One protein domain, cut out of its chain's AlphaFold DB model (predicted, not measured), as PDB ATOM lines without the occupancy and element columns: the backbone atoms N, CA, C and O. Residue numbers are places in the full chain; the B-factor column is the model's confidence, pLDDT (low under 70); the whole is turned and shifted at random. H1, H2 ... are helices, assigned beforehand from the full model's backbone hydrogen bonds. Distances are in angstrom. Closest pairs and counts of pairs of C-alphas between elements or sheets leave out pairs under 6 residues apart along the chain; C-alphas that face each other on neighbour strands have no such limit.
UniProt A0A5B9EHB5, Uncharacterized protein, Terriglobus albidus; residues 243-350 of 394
ATOM      1  N   GLN A 243     -24.439   2.108 -25.913       87.56
ATOM      2  CA  GLN A 243     -25.268   2.084 -24.709       87.56
ATOM      3  C   GLN A 243     -25.438   0.654 -24.195       87.56
ATOM      4  O   GLN A 243     -25.225   0.390 -23.012       87.56
ATOM      5  N   THR A 244     -25.761  -0.284 -25.080       88.50
ATOM      6  CA  THR A 244     -25.888  -1.697 -24.725       88.50
ATOM      7  C   THR A 244     -24.552  -2.285 -24.260       88.50
ATOM      8  O   THR A 244     -24.536  -3.062 -23.306       88.50
ATOM      9  N   LEU A 245     -23.430  -1.866 -24.856       92.06
ATOM     10  CA  LEU A 245     -22.091  -2.234 -24.387       92.06
ATOM     11  C   LEU A 245     -21.821  -1.744 -22.951       92.06
ATOM     12  O   LEU A 245     -21.354  -2.525 -22.124       92.06
ATOM     13  N   ASN A 246     -22.150  -0.481 -22.638       90.00
ATOM     14  CA  ASN A 246     -22.018   0.064 -21.280       90.00
ATOM     15  C   ASN A 246     -22.899  -0.701 -20.281       90.00
ATOM     16  O   ASN A 246     -22.404  -1.109 -19.238       90.00
ATOM     17  N   ASN A 247     -24.153  -1.003 -20.635       86.56
ATOM     18  CA  ASN A 247     -25.044  -1.794 -19.779       86.56
ATOM     19  C   ASN A 247     -24.450  -3.178 -19.448       86.56
ATOM     20  O   ASN A 247     -24.582  -3.664 -18.325       86.56
ATOM     21  N   GLY A 248     -23.805  -3.824 -20.427       90.00
ATOM     22  CA  GLY A 248     -23.107  -5.095 -20.220       90.00
ATOM     23  C   GLY A 248     -21.897  -4.958 -19.293       90.00
ATOM     24  O   GLY A 248     -21.691  -5.814 -18.431       90.00
ATOM     25  N   PHE A 249     -21.122  -3.879 -19.450       92.81
ATOM     26  CA  PHE A 249     -19.969  -3.575 -18.605       92.81
ATOM     27  C   PHE A 249     -20.389  -3.330 -17.151       92.81
ATOM     28  O   PHE A 249     -19.872  -3.996 -16.257       92.81
ATOM     29  N   ASP A 250     -21.379  -2.466 -16.924       90.06
ATOM     30  CA  ASP A 250     -21.872  -2.128 -15.585       90.06
ATOM     31  C   ASP A 250     -22.423  -3.375 -14.868       90.06
ATOM     32  O   ASP A 250     -22.179  -3.591 -13.682       90.06
ATOM     33  N   ALA A 251     -23.119  -4.259 -15.597       87.81
ATOM     34  CA  ALA A 251     -23.608  -5.524 -15.051       87.81
ATOM     35  C   ALA A 251     -22.469  -6.486 -14.658       87.81
ATOM     36  O   ALA A 251     -22.566  -7.190 -13.645       87.81
ATOM     37  N   ALA A 252     -21.391  -6.533 -15.447       91.12
ATOM     38  CA  ALA A 252     -20.204  -7.329 -15.138       91.12
ATOM     39  C   ALA A 252     -19.459  -6.770 -13.919       91.12
ATOM     40  O   ALA A 252     -19.089  -7.532 -13.027       91.12
ATOM     41  N   GLU A 253     -19.305  -5.448 -13.846       90.94
ATOM     42  CA  GLU A 253     -18.675  -4.750 -12.727       90.94
ATOM     43  C   GLU A 253     -19.436  -4.963 -11.416       90.94
ATOM     44  O   GLU A 253     -18.828  -5.331 -10.414       90.94
ATOM     45  N   GLN A 254     -20.766  -4.835 -11.431       89.31
ATOM     46  CA  GLN A 254     -21.608  -5.121 -10.264       89.31
ATOM     47  C   GLN A 254     -21.469  -6.574  -9.798       89.31
ATOM     48  O   GLN A 254     -21.366  -6.834  -8.599       89.31
ATOM     49  N   THR A 255     -21.437  -7.526 -10.737       91.06
ATOM     50  CA  THR A 255     -21.272  -8.948 -10.402       91.06
ATOM     51  C   THR A 255     -19.896  -9.217  -9.797       91.06
ATOM     52  O   THR A 255     -19.807  -9.884  -8.768       91.06
ATOM     53  N   PHE A 256     -18.838  -8.662 -10.394       93.56
ATOM     54  CA  PHE A 256     -17.472  -8.778  -9.891       93.56
ATOM     55  C   PHE A 256     -17.349  -8.185  -8.484       93.56
ATOM     56  O   PHE A 256     -16.906  -8.873  -7.568       93.56
ATOM     57  N   ALA A 257     -17.814  -6.945  -8.292       91.38
ATOM     58  CA  ALA A 257     -17.795  -6.255  -7.005       91.38
ATOM     59  C   ALA A 257     -18.552  -7.038  -5.921       91.38
ATOM     60  O   ALA A 257     -18.101  -7.116  -4.779       91.38
ATOM     61  N   ARG A 258     -19.680  -7.664  -6.274       91.25
ATOM     62  CA  ARG A 258     -20.444  -8.488  -5.335       91.25
ATOM     63  C   ARG A 258     -19.697  -9.762  -4.942       91.25
ATOM     64  O   ARG A 258     -19.600 -10.045  -3.751       91.25
ATOM     65  N   CYS A 259     -19.176 -10.514  -5.911       94.06
ATOM     66  CA  CYS A 259     -18.504 -11.788  -5.638       94.06
ATOM     67  C   CYS A 259     -17.171 -11.586  -4.902       94.06
ATOM     68  O   CYS A 259     -16.858 -12.352  -3.992       94.06
ATOM     69  N   ILE A 260     -16.416 -10.526  -5.222       94.81
ATOM     70  CA  ILE A 260     -15.167 -10.214  -4.513       94.81
ATOM     71  C   ILE A 260     -15.432  -9.750  -3.075       94.81
ATOM     72  O   ILE A 260     -14.757 -10.211  -2.160       94.81
ATOM     73  N   ALA A 261     -16.453  -8.911  -2.848       93.62
ATOM     74  CA  ALA A 261     -16.836  -8.484  -1.503       93.62
ATOM     75  C   ALA A 261     -17.293  -9.667  -0.641       93.62
ATOM     76  O   ALA A 261     -16.879  -9.786   0.509       93.62
ATOM     77  N   GLU A 262     -18.109 -10.561  -1.206       94.38
ATOM     78  CA  GLU A 262     -18.541 -11.781  -0.523       94.38
ATOM     79  C   GLU A 262     -17.353 -12.695  -0.200       94.38
ATOM     80  O   GLU A 262     -17.241 -13.195   0.918       94.38
ATOM     81  N   GLY A 263     -16.435 -12.878  -1.152       95.38
ATOM     82  CA  GLY A 263     -15.253 -13.701  -0.939       95.38
ATOM     83  C   GLY A 263     -14.298 -13.128   0.112       95.38
ATOM     84  O   GLY A 263     -13.804 -13.891   0.932       95.38
ATOM     85  N   ILE A 264     -14.085 -11.808   0.164       95.88
ATOM     86  CA  ILE A 264     -13.309 -11.168   1.244       95.88
ATOM     87  C   ILE A 264     -14.023 -11.352   2.589       95.88
ATOM     88  O   ILE A 264     -13.403 -11.746   3.572       95.88
ATOM     89  N   HIS A 265     -15.336 -11.113   2.639       94.50
ATOM     90  CA  HIS A 265     -16.119 -11.229   3.870       94.50
ATOM     91  C   HIS A 265     -16.112 -12.648   4.458       94.50
ATOM     92  O   HIS A 265     -16.046 -12.804   5.675       94.50
ATOM     93  N   ARG A 266     -16.156 -13.679   3.603       93.56
ATOM     94  CA  ARG A 266     -16.117 -15.098   4.000       93.56
ATOM     95  C   ARG A 266     -14.700 -15.654   4.186       93.56
ATOM     96  O   ARG A 266     -14.570 -16.812   4.570       93.56
ATOM     97  N   GLY A 267     -13.661 -14.856   3.928       95.06
ATOM     98  CA  GLY A 267     -12.258 -15.258   4.080       95.06
ATOM     99  C   GLY A 267     -11.682 -16.087   2.924       95.06
ATOM    100  O   GLY A 267     -10.665 -16.747   3.102       95.06
ATOM    101  N   TYR A 268     -12.303 -16.070   1.743       94.69
ATOM    102  CA  TYR A 268     -11.802 -16.749   0.533       94.69
ATOM    103  C   TYR A 268     -10.686 -15.975  -0.164       94.69
ATOM    104  O   TYR A 268      -9.841 -16.570  -0.839       94.69
ATOM    105  N   TYR A 269     -10.690 -14.653   0.001       94.38
ATOM    106  CA  TYR A 269      -9.666 -13.759  -0.514       94.38
ATOM    107  C   TYR A 269      -9.082 -12.936   0.618       94.38
ATOM    108  O   TYR A 269      -9.813 -12.431   1.471       94.38
ATOM    109  N   GLU A 270      -7.771 -12.749   0.573       93.75
ATOM    110  CA  GLU A 270      -7.098 -11.804   1.444       93.75
ATOM    111  C   GLU A 270      -7.379 -10.371   0.951       93.75
ATOM    112  O   GLU A 270      -7.173 -10.071  -0.232       93.75
ATOM    113  N   PRO A 271      -7.905  -9.475   1.806       93.94
ATOM    114  CA  PRO A 271      -8.083  -8.083   1.429       93.94
ATOM    115  C   PRO A 271      -6.716  -7.421   1.250       93.94
ATOM    116  O   PRO A 271      -5.811  -7.613   2.055       93.94
ATOM    117  N   ARG A 272      -6.586  -6.580   0.220       91.81
ATOM    118  CA  ARG A 272      -5.344  -5.834  -0.036       91.81
ATOM    119  C   ARG A 272      -4.951  -4.925   1.136       91.81
ATOM    120  O   ARG A 272      -3.770  -4.731   1.397       91.81
ATOM    121  N   ASP A 273      -5.945  -4.335   1.790       94.50
ATOM    122  CA  ASP A 273      -5.791  -3.396   2.894       94.50
ATOM    123  C   ASP A 273      -7.059  -3.362   3.771       94.50
ATOM    124  O   ASP A 273      -8.086  -3.988   3.477       94.50
ATOM    125  N   GLN A 274      -6.987  -2.623   4.883       93.56
ATOM    126  CA  GLN A 274      -8.118  -2.454   5.801       93.56
ATOM    127  C   GLN A 274      -9.301  -1.719   5.151       93.56
ATOM    128  O   GLN A 274     -10.449  -1.957   5.532       93.56
ATOM    129  N   GLU A 275      -9.050  -0.857   4.162       93.19
ATOM    130  CA  GLU A 275     -10.098  -0.131   3.442       93.19
ATOM    131  C   GLU A 275     -10.928  -1.084   2.574       93.19
ATOM    132  O   GLU A 275     -12.157  -1.061   2.635       93.19
ATOM    133  N   ALA A 276     -10.280  -1.994   1.846       88.81
ATOM    134  CA  ALA A 276     -10.924  -3.039   1.062       88.81
ATOM    135  C   ALA A 276     -11.742  -3.990   1.949       88.81
ATOM    136  O   ALA A 276     -12.862  -4.357   1.587       88.81
ATOM    137  N   ALA A 277     -11.229  -4.346   3.133       92.69
ATOM    138  CA  ALA A 277     -11.969  -5.149   4.109       92.69
ATOM    139  C   ALA A 277     -13.227  -4.420   4.625       92.69
ATOM    140  O   ALA A 277     -14.317  -5.004   4.693       92.69
ATOM    141  N   ALA A 278     -13.106  -3.124   4.940       92.88
ATOM    142  CA  ALA A 278     -14.225  -2.289   5.369       92.88
ATOM    143  C   ALA A 278     -15.258  -2.089   4.248       92.88
ATOM    144  O   ALA A 278     -16.463  -2.200   4.488       92.88
ATOM    145  N   TRP A 279     -14.802  -1.863   3.012       94.12
ATOM    146  CA  TRP A 279     -15.644  -1.779   1.821       94.12
ATOM    147  C   TRP A 279     -16.421  -3.076   1.592       94.12
ATOM    148  O   TRP A 279     -17.643  -3.027   1.457       94.12
ATOM    149  N   ALA A 280     -15.745  -4.231   1.614       91.94
ATOM    150  CA  ALA A 280     -16.371  -5.536   1.419       91.94
ATOM    151  C   ALA A 280     -17.457  -5.782   2.474       91.94
ATOM    152  O   ALA A 280     -18.597  -6.106   2.139       91.94
ATOM    153  N   THR A 281     -17.140  -5.505   3.742       92.38
ATOM    154  CA  THR A 281     -18.101  -5.576   4.851       92.38
ATOM    155  C   THR A 281     -19.286  -4.632   4.634       92.38
ATOM    156  O   THR A 281     -20.432  -5.013   4.857       92.38
ATOM    157  N   GLY A 282     -19.045  -3.407   4.156       89.56
ATOM    158  CA  GLY A 282     -20.090  -2.432   3.845       89.56
ATOM    159  C   GLY A 282     -20.990  -2.845   2.675       89.56
ATOM    160  O   GLY A 282     -22.200  -2.616   2.723       89.56
ATOM    161  N   VAL A 283     -20.430  -3.472   1.636       87.81
ATOM    162  CA  VAL A 283     -21.185  -4.037   0.507       87.81
ATOM    163  C   VAL A 283     -22.059  -5.193   0.985       87.81
ATOM    164  O   VAL A 283     -23.263  -5.174   0.738       87.81
ATOM    165  N   VAL A 284     -21.492  -6.155   1.719       87.88
ATOM    166  CA  VAL A 284     -22.245  -7.309   2.234       87.88
ATOM    167  C   VAL A 284     -23.328  -6.865   3.215       87.88
ATOM    168  O   VAL A 284     -24.470  -7.287   3.084       87.88
ATOM    169  N   LYS A 285     -23.026  -5.953   4.147       86.19
ATOM    170  CA  LYS A 285     -23.995  -5.456   5.138       86.19
ATOM    171  C   LYS A 285     -25.171  -4.718   4.499       86.19
ATOM    172  O   LYS A 285     -26.293  -4.869   4.963       86.19
ATOM    173  N   ARG A 286     -24.928  -3.931   3.445       81.44
ATOM    174  CA  ARG A 286     -25.991  -3.238   2.694       81.44
ATOM    175  C   ARG A 286     -26.960  -4.220   2.039       81.44
ATOM    176  O   ARG A 286     -28.140  -3.927   1.941       81.44
ATOM    177  N   LEU A 287     -26.442  -5.363   1.604       72.62
ATOM    178  CA  LEU A 287     -27.196  -6.399   0.900       72.62
ATOM    179  C   LEU A 287     -27.763  -7.464   1.854       72.62
ATOM    180  O   LEU A 287     -28.678  -8.206   1.494       72.62
ATOM    181  N   GLY A 288     -27.237  -7.539   3.078       61.84
ATOM    182  CA  GLY A 288     -27.687  -8.431   4.136       61.84
ATOM    183  C   GLY A 288     -29.115  -8.103   4.560       61.84
ATOM    184  O   GLY A 288     -29.352  -7.140   5.279       61.84
ATOM    185  N   GLY A 289     -30.068  -8.922   4.113       57.16
ATOM    186  CA  GLY A 289     -31.506  -8.744   4.356       57.16
ATOM    187  C   GLY A 289     -32.313  -8.472   3.085       57.16
ATOM    188  O   GLY A 289     -33.509  -8.762   3.053       57.16
ATOM    189  N   ASP A 290     -31.652  -8.046   2.007       61.38
ATOM    190  CA  ASP A 290     -32.276  -7.702   0.734       61.38
ATOM    191  C   ASP A 290     -31.872  -8.679  -0.377       61.38
ATOM    192  O   ASP A 290     -31.161  -8.356  -1.326       61.38
ATOM    193  N   GLN A 291     -32.434  -9.895  -0.314       64.31
ATOM    194  CA  GLN A 291     -32.279 -10.947  -1.342       64.31
ATOM    195  C   GLN A 291     -32.624 -10.472  -2.761       64.31
ATOM    196  O   GLN A 291     -32.226 -11.078  -3.752       64.31
ATOM    197  N   HIS A 292     -33.409  -9.401  -2.855       58.53
ATOM    198  CA  HIS A 292     -33.783  -8.795  -4.113       58.53
ATOM    199  C   HIS A 292     -32.650  -7.982  -4.736       58.53
ATOM    200  O   HIS A 292     -32.703  -7.778  -5.940       58.53
ATOM    201  N   GLU A 293     -31.677  -7.490  -3.968       56.91
ATOM    202  CA  GLU A 293     -30.506  -6.785  -4.490       56.91
ATOM    203  C   GLU A 293     -29.359  -7.737  -4.819       56.91
ATOM    204  O   GLU A 293     -28.602  -7.450  -5.752       56.91
ATOM    205  N   ASP A 294     -29.304  -8.891  -4.142       65.31
ATOM    206  CA  ASP A 294     -28.252  -9.887  -4.325       65.31
ATOM    207  C   ASP A 294     -28.195 -10.427  -5.765       65.31
ATOM    208  O   ASP A 294     -29.196 -10.539  -6.490       65.31
ATOM    209  N   VAL A 295     -26.974 -10.729  -6.198       78.25
ATOM    210  CA  VAL A 295     -26.714 -11.313  -7.508       78.25
ATOM    211  C   VAL A 295     -26.959 -12.813  -7.421       78.25
ATOM    212  O   VAL A 295     -26.751 -13.466  -6.401       78.25
ATOM    213  N   VAL A 296     -27.448 -13.360  -8.523       82.69
ATOM    214  CA  VAL A 296     -27.814 -14.762  -8.629       82.69
ATOM    215  C   VAL A 296     -26.732 -15.518  -9.390       82.69
ATOM    216  O   VAL A 296     -26.466 -15.179 -10.544       82.69
ATOM    217  N   LEU A 297     -26.194 -16.579  -8.782       86.06
ATOM    218  CA  LEU A 297     -25.320 -17.570  -9.411       86.06
ATOM    219  C   LEU A 297     -26.135 -18.832  -9.708       86.06
ATOM    220  O   LEU A 297     -26.418 -19.647  -8.835       86.06
ATOM    221  N   GLY A 298     -26.606 -18.955 -10.945       83.44
ATOM    222  CA  GLY A 298     -27.380 -20.089 -11.437       83.44
ATOM    223  C   GLY A 298     -28.662 -20.296 -10.645       83.44
ATOM    224  O   GLY A 298     -29.654 -19.604 -10.888       83.44
ATOM    225  N   SER A 299     -28.588 -21.274  -9.733       79.81
ATOM    226  CA  SER A 299     -29.497 -21.769  -8.682       79.81
ATOM    227  C   SER A 299     -29.607 -21.003  -7.359       79.81
ATOM    228  O   SER A 299     -30.668 -20.972  -6.720       79.81
ATOM    229  N   VAL A 300     -28.556 -20.270  -7.008       86.50
ATOM    230  CA  VAL A 300     -28.297 -19.812  -5.642       86.50
ATOM    231  C   VAL A 300     -27.998 -18.303  -5.616       86.50
ATOM    232  O   VAL A 300     -27.731 -17.702  -6.661       86.50
ATOM    233  N   LEU A 301     -28.153 -17.658  -4.460       87.44
ATOM    234  CA  LEU A 301     -27.696 -16.281  -4.231       87.44
ATOM    235  C   LEU A 301     -26.181 -16.276  -3.989       87.44
ATOM    236  O   LEU A 301     -25.658 -17.258  -3.477       87.44
ATOM    237  N   VAL A 302     -25.470 -15.189  -4.300       88.88
ATOM    238  CA  VAL A 302     -24.019 -15.107  -4.018       88.88
ATOM    239  C   VAL A 302     -23.715 -15.369  -2.535       88.88
ATOM    240  O   VAL A 302     -22.781 -16.099  -2.222       88.88
ATOM    241  N   SER A 303     -24.553 -14.854  -1.631       88.69
ATOM    242  CA  SER A 303     -24.445 -15.084  -0.180       88.69
ATOM    243  C   SER A 303     -24.602 -16.549   0.254       88.69
ATOM    244  O   SER A 303     -24.068 -16.952   1.285       88.69
ATOM    245  N   GLU A 304     -25.321 -17.360  -0.522       90.06
ATOM    246  CA  GLU A 304     -25.603 -18.770  -0.223       90.06
ATOM    247  C   GLU A 304     -24.717 -19.734  -1.037       90.06
ATOM    248  O   GLU A 304     -24.739 -20.941  -0.802       90.06
ATOM    249  N   ALA A 305     -23.960 -19.225  -2.013       91.88
ATOM    250  CA  ALA A 305     -23.159 -20.033  -2.925       91.88
ATOM    251  C   ALA A 305     -21.946 -20.670  -2.225       91.88
ATOM    252  O   ALA A 305     -21.449 -20.175  -1.206       91.88
ATOM    253  N   SER A 306     -21.453 -21.777  -2.774       95.00
ATOM    254  CA  SER A 306     -20.209 -22.409  -2.319       95.00
ATOM    255  C   SER A 306     -18.981 -21.533  -2.613       95.00
ATOM    256  O   SER A 306     -19.032 -20.633  -3.451       95.00
ATOM    257  N   GLU A 307     -17.861 -21.795  -1.933       94.88
ATOM    258  CA  GLU A 307     -16.594 -21.098  -2.207       94.88
ATOM    259  C   GLU A 307     -16.180 -21.223  -3.679       94.88
ATOM    260  O   GLU A 307     -15.833 -20.225  -4.306       94.88
ATOM    261  N   GLU A 308     -16.269 -22.430  -4.240       93.25
ATOM    262  CA  GLU A 308     -15.926 -22.710  -5.637       93.25
ATOM    263  C   GLU A 308     -16.787 -21.887  -6.605       93.25
ATOM    264  O   GLU A 308     -16.259 -21.246  -7.514       93.25
ATOM    265  N   GLU A 309     -18.103 -21.825  -6.378       93.94
ATOM    266  CA  GLU A 309     -19.011 -21.022  -7.201       93.94
ATOM    267  C   GLU A 309     -18.704 -19.526  -7.107       93.94
ATOM    268  O   GLU A 309     -18.729 -18.832  -8.124       93.94
ATOM    269  N   VAL A 310     -18.398 -19.012  -5.912       94.56
ATOM    270  CA  VAL A 310     -18.023 -17.600  -5.737       94.56
ATOM    271  C   VAL A 310     -16.700 -17.313  -6.443       94.56
ATOM    272  O   VAL A 310     -16.606 -16.316  -7.158       94.56
ATOM    273  N   ARG A 311     -15.698 -18.192  -6.306       93.75
ATOM    274  CA  ARG A 311     -14.405 -18.061  -6.992       93.75
ATOM    275  C   ARG A 311     -14.560 -18.050  -8.503       93.75
ATOM    276  O   ARG A 311     -14.114 -17.117  -9.167       93.75
ATOM    277  N   TRP A 312     -15.278 -19.028  -9.035       92.06
ATOM    278  CA  TRP A 312     -15.516 -19.134 -10.467       92.06
ATOM    279  C   TRP A 312     -16.308 -17.943 -11.023       92.06
ATOM    280  O   TRP A 312     -15.958 -17.383 -12.062       92.06
ATOM    281  N   ALA A 313     -17.349 -17.495 -10.313       93.88
ATOM    282  CA  ALA A 313     -18.121 -16.322 -10.711       93.88
ATOM    283  C   ALA A 313     -17.282 -15.036 -10.692       93.88
ATOM    284  O   ALA A 313     -17.435 -14.205 -11.591       93.88
ATOM    285  N   THR A 314     -16.391 -14.875  -9.706       94.69
ATOM    286  CA  THR A 314     -15.442 -13.755  -9.650       94.69
ATOM    287  C   THR A 314     -14.533 -13.747 -10.877       94.69
ATOM    288  O   THR A 314     -14.418 -12.705 -11.523       94.69
ATOM    289  N   GLU A 315     -13.948 -14.890 -11.244       92.56
ATOM    290  CA  GLU A 315     -13.071 -15.013 -12.418       92.56
ATOM    291  C   GLU A 315     -13.802 -14.677 -13.725       92.56
ATOM    292  O   GLU A 315     -13.357 -13.826 -14.501       92.56
ATOM    293  N   LEU A 316     -14.983 -15.266 -13.944       93.06
ATOM    294  CA  LEU A 316     -15.800 -14.986 -15.128       93.06
ATOM    295  C   LEU A 316     -16.220 -13.511 -15.203       93.06
ATOM    296  O   LEU A 316     -16.154 -12.894 -16.270       93.06
ATOM    297  N   ALA A 317     -16.641 -12.919 -14.082       93.44
ATOM    298  CA  ALA A 317     -17.035 -11.514 -14.032       93.44
ATOM    299  C   ALA A 317     -15.844 -10.576 -14.264       93.44
ATOM    300  O   ALA A 317     -15.987  -9.582 -14.978       93.44
ATOM    301  N   SER A 318     -14.671 -10.912 -13.719       93.88
ATOM    302  CA  SER A 318     -13.423 -10.182 -13.946       93.88
ATOM    303  C   SER A 318     -13.052 -10.187 -15.428       93.88
ATOM    304  O   SER A 318     -12.879  -9.121 -16.022       93.88
ATOM    305  N   ARG A 319     -13.035 -11.370 -16.059       92.44
ATOM    306  CA  ARG A 319     -12.748 -11.532 -17.492       92.44
ATOM    307  C   ARG A 319     -13.729 -10.761 -18.359       92.44
ATOM    308  O   ARG A 319     -13.308  -9.997 -19.225       92.44
ATOM    309  N   ARG A 320     -15.031 -10.882 -18.079       94.50
ATOM    310  CA  ARG A 320     -16.069 -10.122 -18.782       94.50
ATOM    311  C   ARG A 320     -15.860  -8.618 -18.654       94.50
ATOM    312  O   ARG A 320     -15.918  -7.910 -19.657       94.50
ATOM    313  N   ARG A 321     -15.612  -8.122 -17.439       94.25
ATOM    314  CA  ARG A 321     -15.368  -6.699 -17.175       94.25
ATOM    315  C   ARG A 321     -14.153  -6.198 -17.955       94.25
ATOM    316  O   ARG A 321     -14.265  -5.186 -18.641       94.25
ATOM    317  N   SER A 322     -13.029  -6.906 -17.882       92.88
ATOM    318  CA  SER A 322     -11.787  -6.536 -18.572       92.88
ATOM    319  C   SER A 322     -11.953  -6.551 -20.091       92.88
ATOM    320  O   SER A 322     -11.568  -5.594 -20.760       92.88
ATOM    321  N   PHE A 323     -12.608  -7.579 -20.639       94.06
ATOM    322  CA  PHE A 323     -12.867  -7.676 -22.074       94.06
ATOM    323  C   PHE A 323     -13.787  -6.552 -22.565       94.06
ATOM    324  O   PHE A 323     -13.495  -5.887 -23.555       94.06
ATOM    325  N   LEU A 324     -14.877  -6.269 -21.847       94.56
ATOM    326  CA  LEU A 324     -15.782  -5.171 -22.197       94.56
ATOM    327  C   LEU A 324     -15.118  -3.796 -22.034       94.56
ATOM    328  O   LEU A 324     -15.393  -2.905 -22.835       94.56
ATOM    329  N   ALA A 325     -14.227  -3.612 -21.052       92.56
ATOM    330  CA  ALA A 325     -13.415  -2.399 -20.932       92.56
ATOM    331  C   ALA A 325     -12.519  -2.202 -22.161       92.56
ATOM    332  O   ALA A 325     -12.492  -1.109 -22.724       92.56
ATOM    333  N   TRP A 326     -11.843  -3.266 -22.602       92.75
ATOM    334  CA  TRP A 326     -11.010  -3.257 -23.803       92.75
ATOM    335  C   TRP A 326     -11.822  -2.910 -25.058       92.75
ATOM    336  O   TRP A 326     -11.470  -1.977 -25.776       92.75
ATOM    337  N   VAL A 327     -12.975  -3.555 -25.274       93.25
ATOM    338  CA  VAL A 327     -13.868  -3.236 -26.405       93.25
ATOM    339  C   VAL A 327     -14.323  -1.772 -26.359       93.25
ATOM    340  O   VAL A 327     -14.355  -1.105 -27.392       93.25
ATOM    341  N   ARG A 328     -14.657  -1.242 -25.172       92.19
ATOM    342  CA  ARG A 328     -15.023   0.176 -25.006       92.19
ATOM    343  C   ARG A 328     -13.868   1.098 -25.378       92.19
ATOM    344  O   ARG A 328     -14.104   2.075 -26.084       92.19
ATOM    345  N   ALA A 329     -12.655   0.801 -24.919       89.81
ATOM    346  CA  ALA A 329     -11.468   1.591 -25.228       89.81
ATOM    347  C   ALA A 329     -11.178   1.585 -26.738       89.81
ATOM    348  O   ALA A 329     -10.968   2.645 -27.328       89.81
ATOM    349  N   LEU A 330     -11.268   0.418 -27.382       90.12
ATOM    350  CA  LEU A 330     -11.079   0.262 -28.824       90.12
ATOM    351  C   LEU A 330     -12.111   1.072 -29.628       90.12
ATOM    352  O   LEU A 330     -11.751   1.855 -30.500       90.12
ATOM    353  N   LEU A 331     -13.402   0.958 -29.290       89.62
ATOM    354  CA  LEU A 331     -14.477   1.688 -29.978       89.62
ATOM    355  C   LEU A 331     -14.447   3.205 -29.735       89.62
ATOM    356  O   LEU A 331     -15.061   3.956 -30.491       89.62
ATOM    357  N   ARG A 332     -13.755   3.663 -28.687       88.44
ATOM    358  CA  ARG A 332     -13.518   5.087 -28.394       88.44
ATOM    359  C   ARG A 332     -12.228   5.629 -29.014       88.44
ATOM    360  O   ARG A 332     -11.924   6.804 -28.804       88.44
ATOM    361  N   GLY A 333     -11.452   4.788 -29.705       84.81
ATOM    362  CA  GLY A 333     -10.126   5.140 -30.217       84.81
ATOM    363  C   GLY A 333      -9.098   5.418 -29.113       84.81
ATOM    364  O   GLY A 333      -8.133   6.139 -29.335       84.81
ATOM    365  N   GLU A 334      -9.318   4.908 -27.896       86.44
ATOM    366  CA  GLU A 334      -8.386   5.044 -26.763       86.44
ATOM    367  C   GLU A 334      -7.249   4.026 -26.828       86.44
ATOM    368  O   GLU A 334      -6.184   4.253 -26.258       86.44
ATOM    369  N   GLN A 335      -7.471   2.918 -27.534       83.56
ATOM    370  CA  GLN A 335      -6.462   1.908 -27.813       83.56
ATOM    371  C   GLN A 335      -6.418   1.619 -29.315       83.56
ATOM    372  O   GLN A 335      -7.478   1.541 -29.942       83.56
ATOM    373  N   PRO A 336      -5.218   1.458 -29.902       82.25
ATOM    374  CA  PRO A 336      -5.096   1.030 -31.284       82.25
ATOM    375  C   PRO A 336      -5.539  -0.428 -31.426       82.25
ATOM    376  O   PRO A 336      -5.403  -1.234 -30.500       82.25
ATOM    377  N   LEU A 337      -6.019  -0.775 -32.619       81.81
ATOM    378  CA  LEU A 337      -6.171  -2.170 -33.006       81.81
ATOM    379  C   LEU A 337      -4.771  -2.795 -33.037       81.81
ATOM    380  O   LEU A 337      -3.941  -2.425 -33.865       81.81
ATOM    381  N   THR A 338      -4.486  -3.689 -32.100       76.19
ATOM    382  CA  THR A 338      -3.224  -4.428 -32.072       76.19
ATOM    383  C   THR A 338      -3.339  -5.642 -32.991       76.19
ATOM    384  O   THR A 338      -4.382  -6.290 -33.053       76.19
ATOM    385  N   GLU A 339      -2.281  -5.941 -33.749       60.00
ATOM    386  CA  GLU A 339      -2.291  -7.047 -34.723       60.00
ATOM    387  C   GLU A 339      -2.290  -8.439 -34.061       60.00
ATOM    388  O   GLU A 339      -2.620  -9.429 -34.717       60.00
ATOM    389  N   GLY A 340      -1.960  -8.512 -32.766       59.69
ATOM    390  CA  GLY A 340      -1.916  -9.746 -31.983       59.69
ATOM    391  C   GLY A 340      -3.268 -10.137 -31.384       59.69
ATOM    392  O   GLY A 340      -4.047  -9.286 -30.956       59.69
ATOM    393  N   PHE A 341      -3.526 -11.441 -31.327       62.56
ATOM    394  CA  PHE A 341      -4.698 -11.991 -30.653       62.56
ATOM    395  C   PHE A 341      -4.441 -12.148 -29.151       62.56
ATOM    396  O   PHE A 341      -3.371 -12.598 -28.740       62.56
ATOM    397  N   ILE A 342      -5.434 -11.810 -28.327       61.72
ATOM    398  CA  ILE A 342      -5.392 -12.030 -26.874       61.72
ATOM    399  C   ILE A 342      -6.147 -13.323 -26.612       61.72
ATOM    400  O   ILE A 342      -7.375 -13.342 -26.641       61.72
ATOM    401  N   VAL A 343      -5.431 -14.425 -26.455       59.12
ATOM    402  CA  VAL A 343      -6.057 -15.739 -26.253       59.12
ATOM    403  C   VAL A 343      -5.555 -16.334 -24.948       59.12
ATOM    404  O   VAL A 343      -6.346 -16.906 -24.213       59.12
ATOM    405  N   THR A 344      -4.281 -16.120 -24.605       54.31
ATOM    406  CA  THR A 344      -3.629 -16.854 -23.508       54.31
ATOM    407  C   THR A 344      -2.444 -16.128 -22.867       54.31
ATOM    408  O   THR A 344      -1.589 -16.759 -22.254       54.31
ATOM    409  N   SER A 345      -2.416 -14.790 -22.832       47.75
ATOM    410  CA  SER A 345      -1.409 -14.068 -22.017       47.75
ATOM    411  C   SER A 345      -1.547 -14.305 -20.495       47.75
ATOM    412  O   SER A 345      -0.956 -13.587 -19.694       47.75
ATOM    413  N   VAL A 346      -2.383 -15.261 -20.080       44.69
ATOM    414  CA  VAL A 346      -2.577 -15.708 -18.699       44.69
ATOM    415  C   VAL A 346      -1.675 -16.910 -18.365       44.69
ATOM    416  O   VAL A 346      -1.353 -17.083 -17.191       44.69
ATOM    417  N   TYR A 347      -1.181 -17.686 -19.348       42.94
ATOM    418  CA  TYR A 347      -0.242 -18.790 -19.066       42.94
ATOM    419  C   TYR A 347       1.071 -18.298 -18.460       42.94
ATOM    420  O   TYR A 347       1.595 -18.885 -17.515       42.94
ATOM    421  N   THR A 348       1.559 -17.158 -18.937       41.44
ATOM    422  CA  THR A 348       2.816 -16.563 -18.479       41.44
ATOM    423  C   THR A 348       2.727 -15.957 -17.077       41.44
ATOM    424  O   THR A 348       3.733 -15.922 -16.375       41.44
ATOM    425  N   ALA A 349       1.543 -15.541 -16.612       35.94
ATOM    426  CA  ALA A 349       1.387 -14.991 -15.262       35.94
ATOM    427  C   ALA A 349       1.360 -16.078 -14.169       35.94
ATOM    428  O   ALA A 349       1.835 -15.837 -13.063       35.94
ATOM    429  N   GLN A 350       0.843 -17.277 -14.467       38.44
ATOM    430  CA  GLN A 350       0.821 -18.390 -13.507       38.44
ATOM    431  C   GLN A 350       2.124 -19.199 -13.504       38.44
ATOM    432  O   GLN A 350       2.580 -19.568 -12.426       38.44
TER     433      GLN A 350
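AT A GLANCE: This is residues 243 to 350 of the 394 residues of an uncharacterized protein of Terriglobus albidus (UniProt A0A5B9EHB5). Two long helices, H1 and H3, lie side by side and run opposite ways, and the shorter H2 crosses H1 near its last residues, packing on residues 258 to 265. A long tail follows H3, and its last part, residues 343 to 350 with the tiny H4, sticks out free of the body. The printed part has 108 residues with four named helices, in the order H1, H2, H3, H4, and no named strand; the class is all helix. It is only just loose, close to compact, with a radius of gyration of the C-alphas of 15.8 A and spans of 47 by 35 by 30 A.

IN THESE COORDINATES: H1, residues 243 to 265, begins at C-alpha 243 (-25.268, 2.084, -24.709) and measures 32.8 A from first to last C-alpha. H2 is residues 274 to 287, 20.1 A. H3, residues 307 to 331, is the longest at 36.0 A and begins at C-alpha 307 (-16.594, -21.098, -2.207). H4, residues 347 to 350, spans 5.7 A and ends at C-alpha 350 (0.821, -18.390, -13.507).

HOW THE PARTS SIT: H1 touches H3 at a shallow tilt of 32 degrees, opposite ways; their closest C-alphas, those of Phe 256 and Ala 317, are 5.0 A apart. H1 touches H2 with residues 258 to 265 alone, the closest C-alphas being those of Ala 261 and Ala 280, 4.2 A apart. Their lines are only just about perpendicular, at 72 degrees. H2 and H3 are apart, and H4 touches no helix. In H1, H2 and H3 every O i to N i+4 pair is within hydrogen-bond range; H4 is too short for such a pair, and its one O i to N i+3 pair is not within range.

THE WHOLE: The C-alphas farthest apart, those of Gly 289 and Glu 339, are 48.8 A apart. The printed part has no cut. The link from H1 to H2 is short; those from H2 to H3, 19 residues, and H3 to H4, 15 residues, are long. Residues 296 to 297 pair antiparallel with residues 300 to 301. The mean pLDDT of the printed part is 84.1, and residues 288 to 294 and 339 to 350 are under 70.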